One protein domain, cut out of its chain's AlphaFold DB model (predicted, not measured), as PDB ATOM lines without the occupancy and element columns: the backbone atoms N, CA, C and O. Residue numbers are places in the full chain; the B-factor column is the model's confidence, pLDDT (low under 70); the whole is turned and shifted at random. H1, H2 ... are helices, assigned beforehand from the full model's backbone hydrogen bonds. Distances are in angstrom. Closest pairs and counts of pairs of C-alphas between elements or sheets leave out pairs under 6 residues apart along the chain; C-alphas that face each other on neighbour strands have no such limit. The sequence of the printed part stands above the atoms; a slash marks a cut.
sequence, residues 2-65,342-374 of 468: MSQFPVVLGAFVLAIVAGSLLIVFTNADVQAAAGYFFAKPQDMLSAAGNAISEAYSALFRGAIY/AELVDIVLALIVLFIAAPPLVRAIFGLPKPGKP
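What this domain is: This is residues 2 to 65 and 342 to 374 of the 468 residues of a protein of Microbacterium mitrae (UniProt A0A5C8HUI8). A long helix, H1, runs through the middle of a loose, open arrangement; H4 packs beside it running back the opposite way, while the longest helix, H3, crosses the last part of H1 steeply. Short H2 folds back into H3 as a helical hairpin beyond the end of H1, and short H5 packs on the first part of H1 at the other end. The printed part has 97 residues with five named helices, H1 to H5 in chain order, and no named strand: the class is all helix. It is loose, with a radius of gyration of the C-alphas of 16.6 A, and its outline is only just elongated, spanning 54 by 34 by 19 A.

How they stand to each other: H1, residues 5 to 26, is the hub, touching three other helices. H2, residues 28 to 34, is close to H1 but not clearly touching: the closest C-alphas, Val 24 and Val 30, are 6.3 A apart, and the lines are about perpendicular at 84 degrees. H3, residues 41 to 63, forms a hairpin with H2, at a shallow tilt of 27 degrees, opposite ways; H3 touches H2 with residues 41 to 51 alone, and the closest C-alphas, Ala 33 and Met 44, are 4.8 A apart. Residues 48 to 55 of H3 touch residues 20 to 24 of H1 at a steep tilt of 57 degrees, opposite ways; the closest C-alphas are Val 24 and Ala 48, 5.4 A. H4, residues 343 to 357, touches H1 at a shallow tilt of 31 degrees, opposite ways, with the C-alphas of Ala 11 and Phe 355 closest at 4.9 A. H5, residues 359 to 365, touches residues 7 to 11 of H1 at a steep tilt of 66 degrees, the same way; the closest C-alphas are Ala 11 and Val 362, 6.2 A. H4 and H5 only just touch, only at the corner by their link, with 3 pairs of C-alphas within 8 A, the closest being Phe 355 and Val 362 at 6.5 A. H3 and H4 are apart. In H1, H2, H3, H4 and H5 every O i to N i+4 pair is within hydrogen-bond range.

Where its parts are: H1 begins at C-alpha 5, (-1.491, -16.449, -27.579), and measures 31.5 A from first to last C-alpha. H2 has 7 residues. H3 measures 33.1 A and ends at C-alpha 63, (-12.675, -19.579, -47.022). H4 measures 21.1 A. H5 has 7 residues and ends at C-alpha 365, (12.480, -19.268, -32.819).

The domain as a whole: The C-alphas of Ala 39 and Pro 374, the two farthest apart, are 54.1 A apart. Residues 66 to 341 are cut out, and C-alphas 65 and 342 stand 18.3 A apart across the cut. The links H1 to H2 and H4 to H5 are tight, and H2 to H3 is short. The model's mean pLDDT over the printed part is 86.0; residues 2 to 4 and 371 to 374 are under 70.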
ATOM      1  N   MET A   2      -3.758 -15.725 -21.720       47.62
ATOM      2  CA  MET A   2      -2.973 -14.669 -22.409       47.62
ATOM      3  C   MET A   2      -1.485 -14.996 -22.672       47.62
ATOM      4  O   MET A   2      -0.916 -14.484 -23.626       47.62
ATOM      5  N   SER A   3      -0.851 -15.884 -21.897       61.38
ATOM      6  CA  SER A   3       0.560 -16.274 -22.095       61.38
ATOM      7  C   SER A   3       0.805 -17.282 -23.230       61.38
ATOM      8  O   SER A   3       1.958 -17.552 -23.563       61.38
ATOM      9  N   GLN A   4      -0.256 -17.861 -23.801       69.25
ATOM     10  CA  GLN A   4      -0.185 -18.866 -24.873       69.25
ATOM     11  C   GLN A   4      -0.431 -18.248 -26.258       69.25
ATOM     12  O   GLN A   4       0.075 -18.755 -27.251       69.25
ATOM     13  N   PHE A   5      -1.144 -17.120 -26.323       77.31
ATOM     14  CA  PHE A   5      -1.491 -16.449 -27.579       77.31
ATOM     15  C   PHE A   5      -0.282 -16.133 -28.485       77.31
ATOM     16  O   PHE A   5      -0.359 -16.442 -29.672       77.31
ATOM     17  N   PRO A   6       0.864 -15.625 -27.975       81.31
ATOM     18  CA  PRO A   6       2.030 -15.358 -28.821       81.31
ATOM     19  C   PRO A   6       2.628 -16.628 -29.438       81.31
ATOM     20  O   PRO A   6       3.149 -16.592 -30.546       81.31
ATOM     21  N   VAL A   7       2.540 -17.754 -28.725       81.69
ATOM     22  CA  VAL A   7       3.027 -19.051 -29.209       81.69
ATOM     23  C   VAL A   7       2.119 -19.565 -30.317       81.69
ATOM     24  O   VAL A   7       2.610 -19.996 -31.351       81.69
ATOM     25  N   VAL A   8       0.801 -19.470 -30.128       81.50
ATOM     26  CA  VAL A   8      -0.169 -19.853 -31.160       81.50
ATOM     27  C   VAL A   8       0.053 -19.009 -32.413       81.50
ATOM     28  O   VAL A   8       0.258 -19.566 -33.484       81.50
ATOM     29  N   LEU A   9       0.124 -17.681 -32.283       85.25
ATOM     30  CA  LEU A   9       0.378 -16.792 -33.417       85.25
ATOM     31  C   LEU A   9       1.703 -17.118 -34.127       85.25
ATOM     32  O   LEU A   9       1.734 -17.211 -35.351       85.25
ATOM     33  N   GLY A  10       2.780 -17.347 -33.370       85.56
ATOM     34  CA  GLY A  10       4.071 -17.749 -33.930       85.56
ATOM     35  C   GLY A  10       4.006 -19.077 -34.690       85.56
ATOM     36  O   GLY A  10       4.590 -19.197 -35.764       85.56
ATOM     37  N   ALA A  11       3.252 -20.054 -34.183       86.50
ATOM     38  CA  ALA A  11       3.048 -21.333 -34.855       86.50
ATOM     39  C   ALA A  11       2.320 -21.177 -36.201       86.50
ATOM     40  O   ALA A  11       2.738 -21.772 -37.193       86.50
ATOM     41  N   PHE A  12       1.290 -20.325 -36.259       86.56
ATOM     42  CA  PHE A  12       0.605 -19.990 -37.513       86.56
ATOM     43  C   PHE A  12       1.541 -19.332 -38.522       86.56
ATOM     44  O   PHE A  12       1.569 -19.732 -39.684       86.56
ATOM     45  N   VAL A  13       2.329 -18.349 -38.081       88.94
ATOM     46  CA  VAL A  13       3.292 -17.665 -38.951       88.94
ATOM     47  C   VAL A  13       4.309 -18.659 -39.511       88.94
ATOM     48  O   VAL A  13       4.550 -18.661 -40.713       88.94
ATOM     49  N   LEU A  14       4.861 -19.549 -38.680       90.75
ATOM     50  CA  LEU A  14       5.810 -20.568 -39.141       90.75
ATOM     51  C   LEU A  14       5.190 -21.541 -40.140       90.75
ATOM     52  O   LEU A  14       5.828 -21.866 -41.139       90.75
ATOM     53  N   ALA A  15       3.950 -21.972 -39.910       89.19
ATOM     54  CA  ALA A  15       3.259 -22.860 -40.836       89.19
ATOM     55  C   ALA A  15       2.976 -22.192 -42.186       89.19
ATOM     56  O   ALA A  15       3.188 -22.816 -43.221       89.19
ATOM     57  N   ILE A  16       2.569 -20.920 -42.195       89.31
ATOM     58  CA  ILE A  16       2.364 -20.142 -43.427       89.31
ATOM     59  C   ILE A  16       3.692 -19.913 -44.152       89.31
ATOM     60  O   ILE A  16       3.752 -20.014 -45.375       89.31
ATOM     61  N   VAL A  17       4.785 -19.639 -43.436       91.06
ATOM     62  CA  VAL A  17       6.110 -19.482 -44.057       91.06
ATOM     63  C   VAL A  17       6.567 -20.799 -44.684       91.06
ATOM     64  O   VAL A  17       6.943 -20.824 -45.852       91.06
ATOM     65  N   ALA A  18       6.476 -21.906 -43.949       90.19
ATOM     66  CA  ALA A  18       6.824 -23.226 -44.461       90.19
ATOM     67  C   ALA A  18       5.913 -23.657 -45.628       90.19
ATOM     68  O   ALA A  18       6.406 -24.179 -46.626       90.19
ATOM     69  N   GLY A  19       4.613 -23.358 -45.558       88.62
ATOM     70  CA  GLY A  19       3.664 -23.562 -46.654       88.62
ATOM     71  C   GLY A  19       4.005 -22.738 -47.892       88.62
ATOM     72  O   GLY A  19       4.013 -23.263 -49.001       88.62
ATOM     73  N   SER A  20       4.374 -21.467 -47.706       90.62
ATOM     74  CA  SER A  20       4.837 -20.583 -48.786       90.62
ATOM     75  C   SER A  20       6.083 -21.135 -49.471       90.62
ATOM     76  O   SER A  20       6.150 -21.149 -50.695       90.62
ATOM     77  N   LEU A  21       7.051 -21.637 -48.698       91.19
ATOM     78  CA  LEU A  21       8.240 -22.283 -49.251       91.19
ATOM     79  C   LEU A  21       7.860 -23.507 -50.089       91.19
ATOM     80  O   LEU A  21       8.372 -23.680 -51.190       91.19
ATOM     81  N   LEU A  22       6.927 -24.326 -49.606       88.50
ATOM     82  CA  LEU A  22       6.481 -25.514 -50.326       88.50
ATOM     83  C   LEU A  22       5.749 -25.160 -51.629       88.50
ATOM     84  O   LEU A  22       6.018 -25.778 -52.657       88.50
ATOM     85  N   ILE A  23       4.902 -24.126 -51.624       88.75
ATOM     86  CA  ILE A  23       4.280 -23.576 -52.843       88.75
ATOM     87  C   ILE A  23       5.359 -23.196 -53.865       88.75
ATOM     88  O   ILE A  23       5.290 -23.600 -55.021       88.75
ATOM     89  N   VAL A  24       6.392 -22.468 -53.433       90.50
ATOM     90  CA  VAL A  24       7.504 -22.047 -54.300       90.50
ATOM     91  C   VAL A  24       8.248 -23.254 -54.875       90.50
ATOM     92  O   VAL A  24       8.514 -23.288 -56.070       90.50
ATOM     93  N   PHE A  25       8.541 -24.275 -54.066       89.31
ATOM     94  CA  PHE A  25       9.253 -25.467 -54.541       89.31
ATOM     95  C   PHE A  25       8.426 -26.371 -55.458       89.31
ATOM     96  O   PHE A  25       9.004 -27.106 -56.255       89.31
ATOM     97  N   THR A  26       7.099 -26.352 -55.348       88.06
ATOM     98  CA  THR A  26       6.204 -27.233 -56.117       88.06
ATOM     99  C   THR A  26       5.646 -26.587 -57.382       88.06
ATOM    100  O   THR A  26       5.161 -27.299 -58.259       88.06
ATOM    101  N   ASN A  27       5.719 -25.263 -57.507       89.69
ATOM    102  CA  ASN A  27       5.173 -24.548 -58.651       89.69
ATOM    103  C   ASN A  27       6.054 -24.714 -59.906       89.69
ATOM    104  O   ASN A  27       7.259 -24.460 -59.879       89.69
ATOM    105  N   ALA A  28       5.435 -25.114 -61.022       88.81
ATOM    106  CA  ALA A  28       6.132 -25.393 -62.277       88.81
ATOM    107  C   ALA A  28       6.821 -24.154 -62.877       88.81
ATOM    108  O   ALA A  28       7.941 -24.264 -63.380       88.81
ATOM    109  N   ASP A  29       6.204 -22.973 -62.778       88.38
ATOM    110  CA  ASP A  29       6.769 -21.725 -63.305       88.38
ATOM    111  C   ASP A  29       7.996 -21.292 -62.500       88.38
ATOM    112  O   ASP A  29       9.005 -20.864 -63.066       88.38
ATOM    113  N   VAL A  30       7.952 -21.474 -61.178       90.75
ATOM    114  CA  VAL A  30       9.106 -21.231 -60.304       90.75
ATOM    115  C   VAL A  30      10.238 -22.207 -60.611       90.75
ATOM    116  O   VAL A  30      11.389 -21.783 -60.719       90.75
ATOM    117  N   GLN A  31       9.936 -23.496 -60.790       92.12
ATOM    118  CA  GLN A  31      10.939 -24.504 -61.151       92.12
ATOM    119  C   GLN A  31      11.589 -24.200 -62.509       92.12
ATOM    120  O   GLN A  31      12.810 -24.300 -62.644       92.12
ATOM    121  N   ALA A  32      10.800 -23.773 -63.497       91.56
ATOM    122  CA  ALA A  32      11.313 -23.346 -64.793       91.56
ATOM    123  C   ALA A  32      12.221 -22.112 -64.660       91.56
ATOM    124  O   ALA A  32      13.321 -22.097 -65.216       91.56
ATOM    125  N   ALA A  33      11.802 -21.109 -63.880       90.38
ATOM    126  CA  ALA A  33      12.576 -19.895 -63.626       90.38
ATOM    127  C   ALA A  33      13.865 -20.138 -62.825       90.38
ATOM    128  O   ALA A  33      14.880 -19.478 -63.058       90.38
ATOM    129  N   ALA A  34      13.867 -21.128 -61.930       89.50
ATOM    130  CA  ALA A  34      15.051 -21.532 -61.178       89.50
ATOM    131  C   ALA A  34      16.168 -22.069 -62.093       89.50
ATOM    132  O   ALA A  34      17.346 -21.832 -61.825       89.50
ATOM    133  N   GLY A  35      15.814 -22.717 -63.211       89.88
ATOM    134  CA  GLY A  35      16.776 -23.248 -64.185       89.88
ATOM    135  C   GLY A  35      17.666 -22.181 -64.837       89.88
ATOM    136  O   GLY A  35      18.790 -22.479 -65.236       89.88
ATOM    137  N   TYR A  36      17.202 -20.930 -64.902       90.81
ATOM    138  CA  TYR A  36      17.957 -19.787 -65.428       90.81
ATOM    139  C   TYR A  36      18.116 -18.657 -64.399       90.81
ATOM    140  O   TYR A  36      18.312 -17.495 -64.762       90.81
ATOM    141  N   PHE A  37      18.100 -19.000 -63.107       90.00
ATOM    142  CA  PHE A  37      18.165 -18.037 -62.006       90.00
ATOM    143  C   PHE A  37      19.329 -17.044 -62.130       90.00
ATOM    144  O   PHE A  37      19.138 -15.842 -61.977       90.00
ATOM    145  N   PHE A  38      20.530 -17.522 -62.469       92.19
ATOM    146  CA  PHE A  38      21.709 -16.657 -62.604       92.19
ATOM    147  C   PHE A  38      21.664 -15.733 -63.830       92.19
ATOM    148  O   PHE A  38      22.408 -14.758 -63.876       92.19
ATOM    149  N   ALA A  39      20.797 -16.010 -64.810       91.38
ATOM    150  CA  ALA A  39      20.593 -15.144 -65.967       91.38
ATOM    151  C   ALA A  39      19.541 -14.060 -65.691       91.38
ATOM    152  O   ALA A  39      19.728 -12.909 -66.083       91.38
ATOM    153  N   LYS A  40      18.436 -14.421 -65.023       91.38
ATOM    154  CA  LYS A  40      17.328 -13.510 -64.692       91.38
ATOM    155  C   LYS A  40      16.710 -13.852 -63.330       91.38
ATOM    156  O   LYS A  40      15.635 -14.448 -63.269       91.38
ATOM    157  N   PRO A  41      17.329 -13.430 -62.216       90.88
ATOM    158  CA  PRO A  41      16.836 -13.777 -60.879       90.88
ATOM    159  C   PRO A  41      15.459 -13.162 -60.574       90.88
ATOM    160  O   PRO A  41      14.684 -13.714 -59.795       90.88
ATOM    161  N   GLN A  42      15.127 -12.042 -61.222       91.94
ATOM    162  CA  GLN A  42      13.837 -11.359 -61.084       91.94
ATOM    163  C   GLN A  42      12.643 -12.212 -61.551       91.94
ATOM    164  O   GLN A  42      11.561 -12.118 -60.970       91.94
ATOM    165  N   ASP A  43      12.837 -13.075 -62.551       91.12
ATOM    166  CA  ASP A  43      11.772 -13.916 -63.103       91.12
ATOM    167  C   ASP A  43      11.394 -14.999 -62.078       91.12
ATOM    168  O   ASP A  43      10.216 -15.235 -61.822       91.12
ATOM    169  N   MET A  44      12.383 -15.568 -61.378       90.75
ATOM    170  CA  MET A  44      12.138 -16.530 -60.296       90.75
ATOM    171  C   MET A  44      11.456 -15.880 -59.087       90.75
ATOM    172  O   MET A  44      10.521 -16.450 -58.529       90.75
ATOM    173  N   LEU A  45      11.895 -14.684 -58.675       91.75
ATOM    174  CA  LEU A  45      11.301 -13.978 -57.531       91.75
ATOM    175  C   LEU A  45       9.859 -13.533 -57.810       91.75
ATOM    176  O   LEU A  45       9.005 -13.632 -56.930       91.75
ATOM    177  N   SER A  46       9.578 -13.065 -59.028       92.50
ATOM    178  CA  SER A  46       8.222 -12.687 -59.438       92.50
ATOM    179  C   SER A  46       7.308 -13.903 -59.589       92.50
ATOM    180  O   SER A  46       6.193 -13.871 -59.074       92.50
ATOM    181  N   ALA A  47       7.786 -15.002 -60.183       91.69
ATOM    182  CA  ALA A  47       7.051 -16.267 -60.235       91.69
ATOM    183  C   ALA A  47       6.725 -16.791 -58.826       91.69
ATOM    184  O   ALA A  47       5.585 -17.166 -58.555       91.69
ATOM    185  N   ALA A  48       7.688 -16.739 -57.899       92.06
ATOM    186  CA  ALA A  48       7.483 -17.139 -56.508       92.06
ATOM    187  C   ALA A  48       6.433 -16.262 -55.808       92.06
ATOM    188  O   ALA A  48       5.528 -16.780 -55.151       92.06
ATOM    189  N   GLY A  49       6.517 -14.939 -55.978       92.38
ATOM    190  CA  GLY A  49       5.535 -13.997 -55.441       92.38
ATOM    191  C   GLY A  49       4.126 -14.227 -55.993       92.38
ATOM    192  O   GLY A  49       3.163 -14.234 -55.226       92.38
ATOM    193  N   ASN A  50       4.009 -14.478 -57.299       92.19
ATOM    194  CA  ASN A  50       2.737 -14.770 -57.959       92.19
ATOM    195  C   ASN A  50       2.131 -16.082 -57.456       92.19
ATOM    196  O   ASN A  50       0.972 -16.084 -57.055       92.19
ATOM    197  N   ALA A  51       2.919 -17.159 -57.383       90.75
ATOM    198  CA  ALA A  51       2.456 -18.462 -56.906       90.75
ATOM    199  C   ALA A  51       1.941 -18.400 -55.457       90.75
ATOM    200  O   ALA A  51       0.863 -18.909 -55.149       90.75
ATOM    201  N   ILE A  52       2.682 -17.728 -54.566       92.06
ATOM    202  CA  ILE A  52       2.268 -17.507 -53.172       92.06
ATOM    203  C   ILE A  52       0.969 -16.691 -53.125       92.06
ATOM    204  O   ILE A  52       0.014 -17.076 -52.447       92.06
ATOM    205  N   SER A  53       0.921 -15.567 -53.843       92.06
ATOM    206  CA  SER A  53      -0.239 -14.671 -53.858       92.06
ATOM    207  C   SER A  53      -1.491 -15.365 -54.399       92.06
ATOM    208  O   SER A  53      -2.569 -15.260 -53.814       92.06
ATOM    209  N   GLU A  54      -1.364 -16.129 -55.482       90.94
ATOM    210  CA  GLU A  54      -2.461 -16.883 -56.080       90.94
ATOM    211  C   GLU A  54      -2.991 -17.957 -55.128       90.94
ATOM    212  O   GLU A  54      -4.199 -18.017 -54.892       90.94
ATOM    213  N   ALA A  55      -2.100 -18.729 -54.501       90.00
ATOM    214  CA  ALA A  55      -2.473 -19.759 -53.540       90.00
ATOM    215  C   ALA A  55      -3.240 -19.184 -52.337       90.00
ATOM    216  O   ALA A  55      -4.355 -19.622 -52.045       90.00
ATOM    217  N   TYR A  56      -2.694 -18.168 -51.659       91.44
ATOM    218  CA  TYR A  56      -3.343 -17.595 -50.475       91.44
ATOM    219  C   TYR A  56      -4.571 -16.745 -50.813       91.44
ATOM    220  O   TYR A  56      -5.528 -16.729 -50.038       91.44
ATOM    221  N   SER A  57      -4.604 -16.079 -51.972       92.44
ATOM    222  CA  SER A  57      -5.814 -15.382 -52.424       92.44
ATOM    223  C   SER A  57      -6.920 -16.361 -52.814       92.44
ATOM    224  O   SER A  57      -8.087 -16.097 -52.537       92.44
ATOM    225  N   ALA A  58      -6.600 -17.503 -53.429       92.25
ATOM    226  CA  ALA A  58      -7.563 -18.571 -53.692       92.25
ATOM    227  C   ALA A  58      -8.094 -19.177 -52.385       92.25
ATOM    228  O   ALA A  58      -9.309 -19.310 -52.231       92.25
ATOM    229  N   LEU A  59      -7.207 -19.441 -51.417       92.50
ATOM    230  CA  LEU A  59      -7.580 -19.900 -50.079       92.50
ATOM    231  C   LEU A  59      -8.540 -18.911 -49.406       92.50
ATOM    232  O   LEU A  59      -9.621 -19.301 -48.976       92.50
ATOM    233  N   PHE A  60      -8.198 -17.618 -49.378       94.25
ATOM    234  CA  PHE A  60      -9.044 -16.575 -48.791       94.25
ATOM    235  C   PHE A  60     -10.401 -16.455 -49.497       94.25
ATOM    236  O   PHE A  60     -11.436 -16.363 -48.834       94.25
ATOM    237  N   ARG A  61     -10.413 -16.496 -50.837       93.94
ATOM    238  CA  ARG A  61     -11.645 -16.432 -51.637       93.94
ATOM    239  C   ARG A  61     -12.577 -17.596 -51.349       93.94
ATOM    240  O   ARG A  61     -13.779 -17.380 -51.276       93.94
ATOM    241  N   GLY A  62     -12.050 -18.807 -51.180       92.06
ATOM    242  CA  GLY A  62     -12.862 -19.979 -50.850       92.06
ATOM    243  C   GLY A  62     -13.235 -20.102 -49.369       92.06
ATOM    244  O   GLY A  62     -14.241 -20.729 -49.058       92.06
ATOM    245  N   ALA A  63     -12.471 -19.480 -48.467       93.75
ATOM    246  CA  ALA A  63     -12.675 -19.579 -47.022       93.75
ATOM    247  C   ALA A  63     -13.527 -18.449 -46.414       93.75
ATOM    248  O   ALA A  63     -14.261 -18.654 -45.454       93.75
ATOM    249  N   ILE A  64     -13.391 -17.216 -46.912       95.12
ATOM    250  CA  ILE A  64     -13.958 -16.032 -46.249       95.12
ATOM    251  C   ILE A  64     -14.869 -15.272 -47.202       95.12
ATOM    252  O   ILE A  64     -16.071 -15.179 -46.965       95.12
ATOM    253  N   TYR A  65     -14.326 -14.713 -48.279       95.00
ATOM    254  CA  TYR A  65     -15.120 -13.885 -49.181       95.00
ATOM    255  C   TYR A  65     -14.565 -13.913 -50.598       95.00
ATOM    256  O   TYR A  65     -13.418 -13.521 -50.832       95.00
ATOM    257  N   ALA A 342      -4.469 -29.046 -53.667       77.88
ATOM    258  CA  ALA A 342      -5.210 -28.926 -52.410       77.88
ATOM    259  C   ALA A 342      -4.455 -29.579 -51.242       77.88
ATOM    260  O   ALA A 342      -4.610 -29.160 -50.101       77.88
ATOM    261  N   GLU A 343      -3.565 -30.527 -51.539       86.75
ATOM    262  CA  GLU A 343      -2.685 -31.216 -50.593       86.75
ATOM    263  C   GLU A 343      -1.771 -30.237 -49.833       86.75
ATOM    264  O   GLU A 343      -1.322 -30.521 -48.723       86.75
ATOM    265  N   LEU A 344      -1.522 -29.043 -50.390       83.19
ATOM    266  CA  LEU A 344      -0.797 -27.975 -49.698       83.19
ATOM    267  C   LEU A 344      -1.535 -27.500 -48.442       83.19
ATOM    268  O   LEU A 344      -0.895 -27.159 -47.450       83.19
ATOM    269  N   VAL A 345      -2.870 -27.505 -48.466       82.12
ATOM    270  CA  VAL A 345      -3.707 -27.145 -47.315       82.12
ATOM    271  C   VAL A 345      -3.513 -28.157 -46.191       82.12
ATOM    272  O   VAL A 345      -3.286 -27.749 -45.052       82.12
ATOM    273  N   ASP A 346      -3.507 -29.452 -46.510       84.56
ATOM    274  CA  ASP A 346      -3.299 -30.524 -45.530       84.56
ATOM    275  C   ASP A 346      -1.906 -30.435 -44.892       84.56
ATOM    276  O   ASP A 346      -1.766 -30.556 -43.674       84.56
ATOM    277  N   ILE A 347      -0.873 -30.133 -45.690       88.06
ATOM    278  CA  ILE A 347       0.488 -29.925 -45.177       88.06
ATOM    279  C   ILE A 347       0.550 -28.694 -44.266       88.06
ATOM    280  O   ILE A 347       1.142 -28.760 -43.188       88.06
ATOM    281  N   VAL A 348      -0.072 -27.574 -44.654       86.12
ATOM    282  CA  VAL A 348      -0.106 -26.368 -43.815       86.12
ATOM    283  C   VAL A 348      -0.841 -26.642 -42.501       86.12
ATOM    284  O   VAL A 348      -0.331 -26.263 -41.447       86.12
ATOM    285  N   LEU A 349      -1.978 -27.344 -42.522       85.88
ATOM    286  CA  LEU A 349      -2.696 -27.746 -41.308       85.88
ATOM    287  C   LEU A 349      -1.844 -28.661 -40.416       85.88
ATOM    288  O   LEU A 349      -1.760 -28.428 -39.208       85.88
ATOM    289  N   ALA A 350      -1.151 -29.643 -40.996       87.62
ATOM    290  CA  ALA A 350      -0.241 -30.517 -40.260       87.62
ATOM    291  C   ALA A 350       0.912 -29.732 -39.609       87.62
ATOM    292  O   ALA A 350       1.251 -29.976 -38.449       87.62
ATOM    293  N   LEU A 351       1.479 -28.745 -40.311       89.94
ATOM    294  CA  LEU A 351       2.522 -27.865 -39.780       89.94
ATOM    295  C   LEU A 351       2.000 -26.955 -38.661       89.94
ATOM    296  O   LEU A 351       2.676 -26.816 -37.642       89.94
ATOM    297  N   ILE A 352       0.798 -26.378 -38.802       86.44
ATOM    298  CA  ILE A 352       0.147 -25.592 -37.736       86.44
ATOM    299  C   ILE A 352       0.074 -26.433 -36.460       86.44
ATOM    300  O   ILE A 352       0.467 -25.986 -35.382       86.44
ATOM    301  N   VAL A 353      -0.390 -27.671 -36.588       84.81
ATOM    302  CA  VAL A 353      -0.583 -28.582 -35.456       84.81
ATOM    303  C   VAL A 353       0.751 -28.986 -34.849       84.81
ATOM    304  O   VAL A 353       0.895 -28.937 -33.629       84.81
ATOM    305  N   LEU A 354       1.741 -29.313 -35.681       88.12
ATOM    306  CA  LEU A 354       3.098 -29.631 -35.244       88.12
ATOM    307  C   LEU A 354       3.708 -28.484 -34.428       88.12
ATOM    308  O   LEU A 354       4.211 -28.707 -33.327       88.12
ATOM    309  N   PHE A 355       3.638 -27.249 -34.930       87.81
ATOM    310  CA  PHE A 355       4.194 -26.090 -34.232       87.81
ATOM    311  C   PHE A 355       3.431 -25.762 -32.942       87.81
ATOM    312  O   PHE A 355       4.047 -25.370 -31.951       87.81
ATOM    313  N   ILE A 356       2.114 -25.977 -32.906       83.12
ATOM    314  CA  ILE A 356       1.304 -25.777 -31.693       83.12
ATOM    315  C   ILE A 356       1.573 -26.860 -30.644       83.12
ATOM    316  O   ILE A 356       1.608 -26.553 -29.451       83.12
ATOM    317  N   ALA A 357       1.841 -28.094 -31.071       78.75
ATOM    318  CA  ALA A 357       2.277 -29.186 -30.205       78.75
ATOM    319  C   ALA A 357       3.730 -29.028 -29.717       78.75
ATOM    320  O   ALA A 357       4.105 -29.626 -28.706       78.75
ATOM    321  N   ALA A 358       4.528 -28.161 -30.355       84.56
ATOM    322  CA  ALA A 358       5.901 -27.845 -29.966       84.56
ATOM    323  C   ALA A 358       6.094 -26.397 -29.441       84.56
ATOM    324  O   ALA A 358       6.925 -25.652 -29.980       84.56
ATOM    325  N   PRO A 359       5.434 -25.973 -28.335       82.38
ATOM    326  CA  PRO A 359       5.630 -24.642 -27.759       82.38
ATOM    327  C   PRO A 359       7.094 -24.254 -27.496       82.38
ATOM    328  O   PRO A 359       7.430 -23.093 -27.731       82.38
ATOM    329  N   PRO A 360       7.987 -25.150 -27.015       83.88
ATOM    330  CA  PRO A 360       9.390 -24.798 -26.802       83.88
ATOM    331  C   PRO A 360      10.110 -24.388 -28.090       83.88
ATOM    332  O   PRO A 360      10.876 -23.426 -28.063       83.88
ATOM    333  N   LEU A 361       9.828 -25.065 -29.210       85.19
ATOM    334  CA  LEU A 361      10.423 -24.769 -30.514       85.19
ATOM    335  C   LEU A 361       9.993 -23.384 -31.005       85.19
ATOM    336  O   LEU A 361      10.836 -22.553 -31.332       85.19
ATOM    337  N   VAL A 362       8.689 -23.098 -30.972       85.38
ATOM    338  CA  VAL A 362       8.152 -21.793 -31.387       85.38
ATOM    339  C   VAL A 362       8.697 -20.674 -30.497       85.38
ATOM    340  O   VAL A 362       9.114 -19.627 -30.987       85.38
ATOM    341  N   ARG A 363       8.763 -20.898 -29.179       83.94
ATOM    342  CA  ARG A 363       9.344 -19.917 -28.251       83.94
ATOM    343  C   ARG A 363      10.825 -19.673 -28.519       83.94
ATOM    344  O   ARG A 363      11.247 -18.530 -28.392       83.94
ATOM    345  N   ALA A 364      11.592 -20.701 -28.878       86.50
ATOM    346  CA  ALA A 364      13.003 -20.556 -29.219       86.50
ATOM    347  C   ALA A 364      13.193 -19.724 -30.495       86.50
ATOM    348  O   ALA A 364      14.000 -18.800 -30.492       86.50
ATOM    349  N   ILE A 365      12.403 -19.993 -31.542       88.19
ATOM    350  CA  ILE A 365      12.480 -19.268 -32.819       88.19
ATOM    351  C   ILE A 365      12.112 -17.785 -32.650       88.19
ATOM    352  O   ILE A 365      12.801 -16.916 -33.175       88.19
ATOM    353  N   PHE A 366      11.060 -17.479 -31.882       86.69
ATOM    354  CA  PHE A 366      10.595 -16.100 -31.667       86.69
ATOM    355  C   PHE A 366      11.172 -15.421 -30.411       86.69
ATOM    356  O   PHE A 366      10.744 -14.323 -30.059       86.69
ATOM    357  N   GLY A 367      12.108 -16.055 -29.697       82.19
ATOM    358  CA  GLY A 367      12.719 -15.496 -28.482       82.19
ATOM    359  C   GLY A 367      11.732 -15.210 -27.336       82.19
ATOM    360  O   GLY A 367      11.940 -14.289 -26.545       82.19
ATOM    361  N   LEU A 368      10.635 -15.966 -27.243       82.25
ATOM    362  CA  LEU A 368       9.570 -15.724 -26.265       82.25
ATOM    363  C   LEU A 368       9.968 -16.198 -24.848       82.25
ATOM    364  O   LEU A 368      10.640 -17.224 -24.700       82.25
ATOM    365  N   PRO A 369       9.506 -15.523 -23.772       73.25
ATOM    366  CA  PRO A 369       9.843 -15.894 -22.396       73.25
ATOM    367  C   PRO A 369       9.441 -17.336 -22.049       73.25
ATOM    368  O   PRO A 369       8.355 -17.798 -22.419       73.25
ATOM    369  N   LYS A 370      10.282 -18.052 -21.286       70.81
ATOM    370  CA  LYS A 370       9.930 -19.377 -20.740       70.81
ATOM    371  C   LYS A 370       8.748 -19.240 -19.763       70.81
ATOM    372  O   LYS A 370       8.749 -18.305 -18.957       70.81
ATOM    373  N   PRO A 371       7.739 -20.129 -19.811       64.69
ATOM    374  CA  PRO A 371       6.626 -20.067 -18.872       64.69
ATOM    375  C   PRO A 371       7.139 -20.374 -17.456       64.69
ATOM    376  O   PRO A 371       7.947 -21.279 -17.283       64.69
ATOM    377  N   GLY A 372       6.711 -19.591 -16.460       61.28
ATOM    378  CA  GLY A 372       7.059 -19.804 -15.047       61.28
ATOM    379  C   GLY A 372       8.294 -19.056 -14.527       61.28
ATOM    380  O   GLY A 372       8.488 -19.015 -13.316       61.28
ATOM    381  N   LYS A 373       9.102 -18.401 -15.378       53.38
ATOM    382  CA  LYS A 373      10.151 -17.489 -14.884       53.38
ATOM    383  C   LYS A 373       9.548 -16.103 -14.622       53.38
ATOM    384  O   LYS A 373       8.912 -15.574 -15.537       53.38
ATOM    385  N   PRO A 374       9.735 -15.507 -13.425       55.06
ATOM    386  CA  PRO A 374       9.200 -14.184 -13.125       55.06
ATOM    387  C   PRO A 374       9.691 -13.183 -14.172       55.06
ATOM    388  O   PRO A 374      10.874 -13.165 -14.533       55.06
TER     389      PRO A 374